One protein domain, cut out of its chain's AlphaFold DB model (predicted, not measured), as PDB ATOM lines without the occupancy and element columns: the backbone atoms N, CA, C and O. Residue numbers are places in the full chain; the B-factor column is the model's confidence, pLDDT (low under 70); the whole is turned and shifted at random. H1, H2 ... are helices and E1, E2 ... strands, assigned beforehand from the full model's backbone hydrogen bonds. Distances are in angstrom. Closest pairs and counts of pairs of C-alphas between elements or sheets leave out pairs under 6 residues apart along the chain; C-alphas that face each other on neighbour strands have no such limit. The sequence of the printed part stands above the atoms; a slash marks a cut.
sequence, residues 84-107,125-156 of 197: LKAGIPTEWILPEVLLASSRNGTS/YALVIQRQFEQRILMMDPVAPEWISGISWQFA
ATOM      1  N   LEU A  84     111.847 132.507  83.593       98.00
ATOM      2  CA  LEU A  84     111.095 131.263  83.778       98.00
ATOM      3  C   LEU A  84     110.093 131.018  82.644       98.00
ATOM      4  O   LEU A  84     110.021 129.907  82.127       98.00
ATOM      5  N   LYS A  85     109.354 132.048  82.214       97.50
ATOM      6  CA  LYS A  85     108.410 131.937  81.087       97.50
ATOM      7  C   LYS A  85     109.097 131.657  79.755       97.50
ATOM      8  O   LYS A  85     108.509 130.995  78.906       97.50
ATOM      9  N   ALA A  86     110.316 132.154  79.573       96.44
ATOM     10  CA  ALA A  86     111.127 131.901  78.388       96.44
ATOM     11  C   ALA A  86     111.881 130.557  78.438       96.44
ATOM     12  O   ALA A  86     112.515 130.188  77.453       96.44
ATOM     13  N   GLY A  87     111.839 129.833  79.564       97.12
ATOM     14  CA  GLY A  87     112.622 128.612  79.768       97.12
ATOM     15  C   GLY A  87     114.125 128.863  79.948       97.12
ATOM     16  O   GLY A  87     114.922 127.952  79.741       97.12
ATOM     17  N   ILE A  88     114.521 130.088  80.311       96.62
ATOM     18  CA  ILE A  88     115.914 130.466  80.567       96.62
ATOM     19  C   ILE A  88     116.211 130.257  82.059       96.62
ATOM     20  O   ILE A  88     115.462 130.769  82.899       96.62
ATOM     21  N   PRO A  89     117.297 129.553  82.421       96.81
ATOM     22  CA  PRO A  89     117.672 129.399  83.820       96.81
ATOM     23  C   PRO A  89     117.953 130.749  84.493       96.81
ATOM     24  O   PRO A  89     118.613 131.634  83.944       96.81
ATOM     25  N   THR A  90     117.415 130.934  85.698       96.38
ATOM     26  CA  THR A  90     117.397 132.238  86.386       96.38
ATOM     27  C   THR A  90     118.771 132.699  86.866       96.38
ATOM     28  O   THR A  90     118.970 133.874  87.148       96.38
ATOM     29  N   GLU A  91     119.717 131.772  86.957       95.44
ATOM     30  CA  GLU A  91     121.109 132.001  87.318       95.44
ATOM     31  C   GLU A  91     121.965 132.477  86.136       95.44
ATOM     32  O   GLU A  91     123.073 132.959  86.346       95.44
ATOM     33  N   TRP A  92     121.458 132.406  84.898       95.75
ATOM     34  CA  TRP A  92     122.200 132.856  83.715       95.75
ATOM     35  C   TRP A  92     122.206 134.374  83.560       95.75
ATOM     36  O   TRP A  92     123.168 134.928  83.028       95.75
ATOM     37  N   ILE A  93     121.140 135.048  84.006       96.75
ATOM     38  CA  ILE A  93     120.982 136.499  83.887       96.75
ATOM     39  C   ILE A  93     120.549 137.071  85.234       96.75
ATOM     40  O   ILE A  93     119.445 136.809  85.708       96.75
ATOM     41  N   LEU A  94     121.402 137.899  85.833       96.75
ATOM     42  CA  LEU A  94     121.170 138.495  87.144       96.75
ATOM     43  C   LEU A  94     120.871 139.998  87.038       96.75
ATOM     44  O   LEU A  94     121.521 140.703  86.263       96.75
ATOM     45  N   PRO A  95     119.919 140.525  87.831       97.06
ATOM     46  CA  PRO A  95     119.654 141.952  87.884       97.06
ATOM     47  C   PRO A  95     120.539 142.622  88.936       97.06
ATOM     48  O   PRO A  95     120.460 142.329  90.134       97.06
ATOM     49  N   GLU A  96     121.317 143.602  88.504       96.38
ATOM     50  CA  GLU A  96     122.070 144.499  89.368       96.38
ATOM     51  C   GLU A  96     121.423 145.885  89.364       96.38
ATOM     52  O   GLU A  96     121.169 146.479  88.318       96.38
ATOM     53  N   VAL A  97     121.130 146.403  90.558       95.56
ATOM     54  CA  VAL A  97     120.476 147.705  90.732       95.56
ATOM     55  C   VAL A  97     121.507 148.700  91.228       95.56
ATOM     56  O   VAL A  97     121.995 148.576  92.354       95.56
ATOM     57  N   LEU A  98     121.814 149.681  90.388       93.38
ATOM     58  CA  LEU A  98     122.791 150.727  90.654       93.38
ATOM     59  C   LEU A  98     122.060 152.031  90.985       93.38
ATOM     60  O   LEU A  98     121.086 152.394  90.327       93.38
ATOM     61  N   LEU A  99     122.527 152.741  92.010       90.12
ATOM     62  CA  LEU A  99     122.047 154.089  92.299       90.12
ATOM     63  C   LEU A  99     122.664 155.049  91.280       90.12
ATOM     64  O   LEU A  99     123.884 155.170  91.199       90.12
ATOM     65  N   ALA A 100     121.819 155.722  90.512       80.94
ATOM     66  CA  ALA A 100     122.207 156.771  89.587       80.94
ATOM     67  C   ALA A 100     121.746 158.127  90.135       80.94
ATOM     68  O   ALA A 100     120.594 158.302  90.543       80.94
ATOM     69  N   SER A 101     122.645 159.109  90.126       71.56
ATOM     70  CA  SER A 101     122.257 160.496  90.375       71.56
ATOM     71  C   SER A 101     121.568 161.038  89.122       71.56
ATOM     72  O   SER A 101     122.154 161.020  88.038       71.56
ATOM     73  N   SER A 102     120.313 161.480  89.233       65.12
ATOM     74  CA  SER A 102     119.653 162.197  88.139       65.12
ATOM     75  C   SER A 102     120.114 163.652  88.110       65.12
ATOM     76  O   SER A 102     120.381 164.247  89.153       65.12
ATOM     77  N   ARG A 103     120.120 164.272  86.922       62.41
ATOM     78  CA  ARG A 103     120.445 165.704  86.745       62.41
ATOM     79  C   ARG A 103     119.547 166.632  87.572       62.41
ATOM     80  O   ARG A 103     119.959 167.736  87.897       62.41
ATOM     81  N   ASN A 104     118.355 166.166  87.945       63.50
ATOM     82  CA  ASN A 104     117.387 166.925  88.738       63.50
ATOM     83  C   ASN A 104     117.534 166.690  90.255       63.50
ATOM     84  O   ASN A 104     116.649 167.067  91.015       63.50
ATOM     85  N   GLY A 105     118.595 166.009  90.707       62.09
ATOM     86  CA  GLY A 105     118.831 165.703  92.124       62.09
ATOM     87  C   GLY A 105     117.997 164.544  92.686       62.09
ATOM     88  O   GLY A 105     118.241 164.096  93.804       62.09
ATOM     89  N   THR A 106     117.045 164.002  91.920       67.44
ATOM     90  CA  THR A 106     116.281 162.808  92.311       67.44
ATOM     91  C   THR A 106     117.126 161.546  92.123       67.44
ATOM     92  O   THR A 106     117.662 161.307  91.043       67.44
ATOM     93  N   SER A 107     117.229 160.696  93.147       73.12
ATOM     94  CA  SER A 107     117.875 159.384  93.006       73.12
ATOM     95  C   SER A 107     117.086 158.519  92.018       73.12
ATOM     96  O   SER A 107     115.939 158.161  92.286       73.12
ATOM     97  N   TYR A 125     118.185 137.184  71.525       95.75
ATOM     98  CA  TYR A 125     116.922 137.459  72.214       95.75
ATOM     99  C   TYR A 125     117.004 138.570  73.271       95.75
ATOM    100  O   TYR A 125     115.979 138.906  73.867       95.75
ATOM    101  N   ALA A 126     118.166 139.197  73.480       93.12
ATOM    102  CA  ALA A 126     118.384 140.180  74.544       93.12
ATOM    103  C   ALA A 126     117.346 141.317  74.529       93.12
ATOM    104  O   ALA A 126     116.728 141.624  75.547       93.12
ATOM    105  N   LEU A 127     117.058 141.891  73.357       95.06
ATOM    106  CA  LEU A 127     116.055 142.958  73.238       95.06
ATOM    107  C   LEU A 127     114.623 142.476  73.500       95.06
ATOM    108  O   LEU A 127     113.791 143.255  73.962       95.06
ATOM    109  N   VAL A 128     114.315 141.211  73.209       96.38
ATOM    110  CA  VAL A 128     112.999 140.627  73.501       96.38
ATOM    111  C   VAL A 128     112.841 140.439  75.008       96.38
ATOM    112  O   VAL A 128     111.842 140.889  75.568       96.38
ATOM    113  N   ILE A 129     113.856 139.869  75.665       96.62
ATOM    114  CA  ILE A 129     113.908 139.699  77.124       96.62
ATOM    115  C   ILE A 129     113.765 141.056  77.813       96.62
ATOM    116  O   ILE A 129     112.924 141.215  78.695       96.62
ATOM    117  N   GLN A 130     114.533 142.057  77.370       96.81
ATOM    118  CA  GLN A 130     114.467 143.408  77.917       96.81
ATOM    119  C   GLN A 130     113.055 144.003  77.800       96.81
ATOM    120  O   GLN A 130     112.528 144.505  78.788       96.81
ATOM    121  N   ARG A 131     112.406 143.903  76.633       96.50
ATOM    122  CA  ARG A 131     111.040 144.424  76.441       96.50
ATOM    123  C   ARG A 131     110.022 143.733  77.342       96.50
ATOM    124  O   ARG A 131     109.181 144.401  77.936       96.50
ATOM    125  N   GLN A 132     110.086 142.407  77.448       97.69
ATOM    126  CA  GLN A 132     109.191 141.650  78.326       97.69
ATOM    127  C   GLN A 132     109.411 142.021  79.795       97.69
ATOM    128  O   GLN A 132     108.453 142.165  80.554       97.69
ATOM    129  N   PHE A 133     110.666 142.233  80.186       97.81
ATOM    130  CA  PHE A 133     111.032 142.666  81.524       97.81
ATOM    131  C   PHE A 133     110.507 144.065  81.853       97.81
ATOM    132  O   PHE A 133     109.857 144.246  82.881       97.81
ATOM    133  N   GLU A 134     110.694 145.032  80.958       96.88
ATOM    134  CA  GLU A 134     110.153 146.388  81.094       96.88
ATOM    135  C   GLU A 134     108.625 146.384  81.206       96.88
ATOM    136  O   GLU A 134     108.066 147.010  82.107       96.88
ATOM    137  N   GLN A 135     107.943 145.629  80.339       97.50
ATOM    138  CA  GLN A 135     106.489 145.464  80.400       97.50
ATOM    139  C   GLN A 135     106.050 144.886  81.745       97.50
ATOM    140  O   GLN A 135     105.089 145.369  82.343       97.50
ATOM    141  N   ARG A 136     106.771 143.882  82.253       97.50
ATOM    142  CA  ARG A 136     106.450 143.252  83.533       97.50
ATOM    143  C   ARG A 136     106.660 144.199  84.710       97.50
ATOM    144  O   ARG A 136     105.825 144.214  85.609       97.50
ATOM    145  N   ILE A 137     107.722 145.007  84.700       97.44
ATOM    146  CA  ILE A 137     107.931 146.066  85.699       97.44
ATOM    147  C   ILE A 137     106.764 147.054  85.664       97.44
ATOM    148  O   ILE A 137     106.177 147.310  86.708       97.44
ATOM    149  N   LEU A 138     106.389 147.557  84.486       96.88
ATOM    150  CA  LEU A 138     105.310 148.541  84.339       96.88
ATOM    151  C   LEU A 138     103.944 148.016  84.791       96.88
ATOM    152  O   LEU A 138     103.136 148.780  85.311       96.88
ATOM    153  N   MET A 139     103.682 146.719  84.611       96.81
ATOM    154  CA  MET A 139     102.463 146.087  85.125       96.81
ATOM    155  C   MET A 139     102.425 146.036  86.658       96.81
ATOM    156  O   MET A 139     101.341 146.091  87.229       96.81
ATOM    157  N   MET A 140     103.582 145.904  87.314       96.94
ATOM    158  CA  MET A 140     103.681 145.820  88.776       96.94
ATOM    159  C   MET A 140     103.788 147.197  89.441       96.94
ATOM    160  O   MET A 140     103.246 147.397  90.523       96.94
ATOM    161  N   ASP A 141     104.490 148.135  88.805       95.50
ATOM    162  CA  ASP A 141     104.666 149.511  89.259       95.50
ATOM    163  C   ASP A 141     104.548 150.475  88.058       95.50
ATOM    164  O   ASP A 141     105.526 150.698  87.333       95.50
ATOM    165  N   PRO A 142     103.366 151.082  87.839       95.25
ATOM    166  CA  PRO A 142     103.146 152.026  86.744       95.25
ATOM    167  C   PRO A 142     103.997 153.300  86.823       95.25
ATOM    168  O   PRO A 142     104.213 153.940  85.793       95.25
ATOM    169  N   VAL A 143     104.500 153.670  88.011       93.75
ATOM    170  CA  VAL A 143     105.374 154.844  88.196       93.75
ATOM    171  C   VAL A 143     106.860 154.493  88.072       93.75
ATOM    172  O   VAL A 143     107.722 155.347  88.277       93.75
ATOM    173  N   ALA A 144     107.189 153.260  87.660       93.81
ATOM    174  CA  ALA A 144     108.554 152.833  87.351       93.81
ATOM    175  C   ALA A 144     109.373 153.799  86.477       93.81
ATOM    176  O   ALA A 144     110.548 154.017  86.792       93.81
ATOM    177  N   PRO A 145     108.803 154.446  85.441       91.19
ATOM    178  CA  PRO A 145     109.544 155.403  84.623       91.19
ATOM    179  C   PRO A 145     110.091 156.615  85.389       91.19
ATOM    180  O   PRO A 145     111.016 157.261  84.905       91.19
ATOM    181  N   GLU A 146     109.544 156.943  86.560       90.56
ATOM    182  CA  GLU A 146     109.999 158.080  87.369       90.56
ATOM    183  C   GLU A 146     111.260 157.760  88.175       90.56
ATOM    184  O   GLU A 146     112.004 158.663  88.560       90.56
ATOM    185  N   TRP A 147     111.507 156.475  88.442       91.31
ATOM    186  CA  TRP A 147     112.612 156.034  89.283       91.31
ATOM    187  C   TRP A 147     113.597 155.096  88.584       91.31
ATOM    188  O   TRP A 147     114.632 154.810  89.178       91.31
ATOM    189  N   ILE A 148     113.343 154.657  87.348       93.00
ATOM    190  CA  ILE A 148     114.310 153.934  86.507       93.00
ATOM    191  C   ILE A 148     114.953 154.904  85.514       93.00
ATOM    192  O   ILE A 148     114.267 155.480  84.672       93.00
ATOM    193  N   SER A 149     116.278 155.047  85.561       91.19
ATOM    194  CA  SER A 149     117.021 155.861  84.590       91.19
ATOM    195  C   SER A 149     117.261 155.139  83.268       91.19
ATOM    196  O   SER A 149     117.347 155.788  82.230       91.19
ATOM    197  N   GLY A 150     117.399 153.813  83.296       91.75
ATOM    198  CA  GLY A 150     117.727 153.027  82.115       91.75
ATOM    199  C   GLY A 150     118.052 151.570  82.417       91.75
ATOM    200  O   GLY A 150     118.110 151.158  83.578       91.75
ATOM    201  N   ILE A 151     118.264 150.804  81.343       95.12
ATOM    202  CA  ILE A 151     118.692 149.404  81.380       95.12
ATOM    203  C   ILE A 151     119.953 149.254  80.527       95.12
ATOM    204  O   ILE A 151     120.004 149.750  79.402       95.12
ATOM    205  N   SER A 152     120.965 148.573  81.054       95.62
ATOM    206  CA  SER A 152     122.179 148.191  80.324       95.62
ATOM    207  C   SER A 152     122.439 146.697  80.434       95.62
ATOM    208  O   SER A 152     122.102 146.083  81.444       95.62
ATOM    209  N   TRP A 153     123.128 146.142  79.444       96.31
ATOM    210  CA  TRP A 153     123.593 144.760  79.452       96.31
ATOM    211  C   TRP A 153     125.081 144.700  79.784       96.31
ATOM    212  O   TRP A 153     125.852 145.555  79.352       96.31
ATOM    213  N   GLN A 154     125.481 143.691  80.549       95.25
ATOM    214  CA  GLN A 154     126.879 143.399  80.839       95.25
ATOM    215  C   GLN A 154     127.122 141.900  80.698       95.25
ATOM    216  O   GLN A 154     126.384 141.098  81.260       95.25
ATOM    217  N   PHE A 155     128.193 141.532  80.006       93.19
ATOM    218  CA  PHE A 155     128.718 140.172  80.019       93.19
ATOM    219  C   PHE A 155     129.764 140.093  81.129       93.19
ATOM    220  O   PHE A 155     130.753 140.822  81.102       93.19
ATOM    221  N   ALA A 156     129.512 139.272  82.137       91.69
ATOM    222  CA  ALA A 156     130.464 138.996  83.206       91.69
ATOM    223  C   ALA A 156     130.335 137.516  83.541       91.69
ATOM    224  O   ALA A 156     129.692 137.136  84.525       91.69
TER     225      ALA A 156
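AT A GLANCE: This is residues 84 to 107 and 125 to 156 of the 197 residues of an uncharacterized protein of Caenimonas koreensis DSM 17982 (UniProt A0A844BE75). The helix H1 folds back through the short turn of H2 into the long strand E2, which runs near H1, and E2 in turn crosses a second long strand, E1, with a gap between the two and no pairing. It is an open, loose assembly with few contacts: residues 87 to 92, before E1, stick out, and so do residues 138 to 143, of which 138 to 140 belong to H1. The printed part has 56 residues with two named helices and two named strands, in the order E1, H1, H2, E2, and its class is mixed, helices and strands. The whole is loose, with a radius of gyration of the C-alphas of 13.1 A and spans of 39 by 28 by 16 A.

HOW THE PARTS SIT: H1, residues 125 to 140, is the longest helix. H2, residues 144 to 147, is close to H1 but not clearly touching, with 2 pairs of C-alphas within 8 A; the closest are those of Leu 138 and Ala 144, 6.2 A apart. E2, residues 148 to 155, and H1 are near each other, with 6 pairs of C-alphas within 10 A but no pair within 8 A. H2 and E2 meet only through their link. E1, residues 93 to 101, has 1 pair of C-alphas within 8 A of E2, those of Ala 100 and Ser 149, 7.3 A apart. The centres of E1 and E2 are 7.2 A apart. Each of these two strands pairs with no named strand. E1 is apart from H1, and it is apart from H2. In H1 every pair of O i and N i+4 is within hydrogen-bond range; H2 is too short for such a pair, and its one pair of O i and N i+3 is within range.

IN THESE COORDINATES: H1 measures 22.8 A from C-alpha 125 at (116.922, 137.459, 72.214) to C-alpha 140 at (103.681, 145.820, 88.776). H2 is four residues long, from Ala 144 to Trp 147, and spans 5.5 A. E2 runs 21.0 A from Ile 148 to Phe 155, where C-alpha 155 stands at (128.718, 140.172, 80.019). E1 is the longest strand, with 24.9 A from C-alpha 93 at (120.982, 136.499, 83.887) to C-alpha 101.

THE WHOLE: The two C-alphas farthest apart are those of Gly 87 and Asn 104, at 39.6 A. Residues 108 to 124 are cut out and not printed, and C-alphas 107 and 125 are 30.2 A apart across this cut. The link from E1 to H1 runs across the cut; the links from H1 to H2 and from H2 to E2 are tight. The mean pLDDT of the printed part is 91.5, and residues 102 to 106 are under 70.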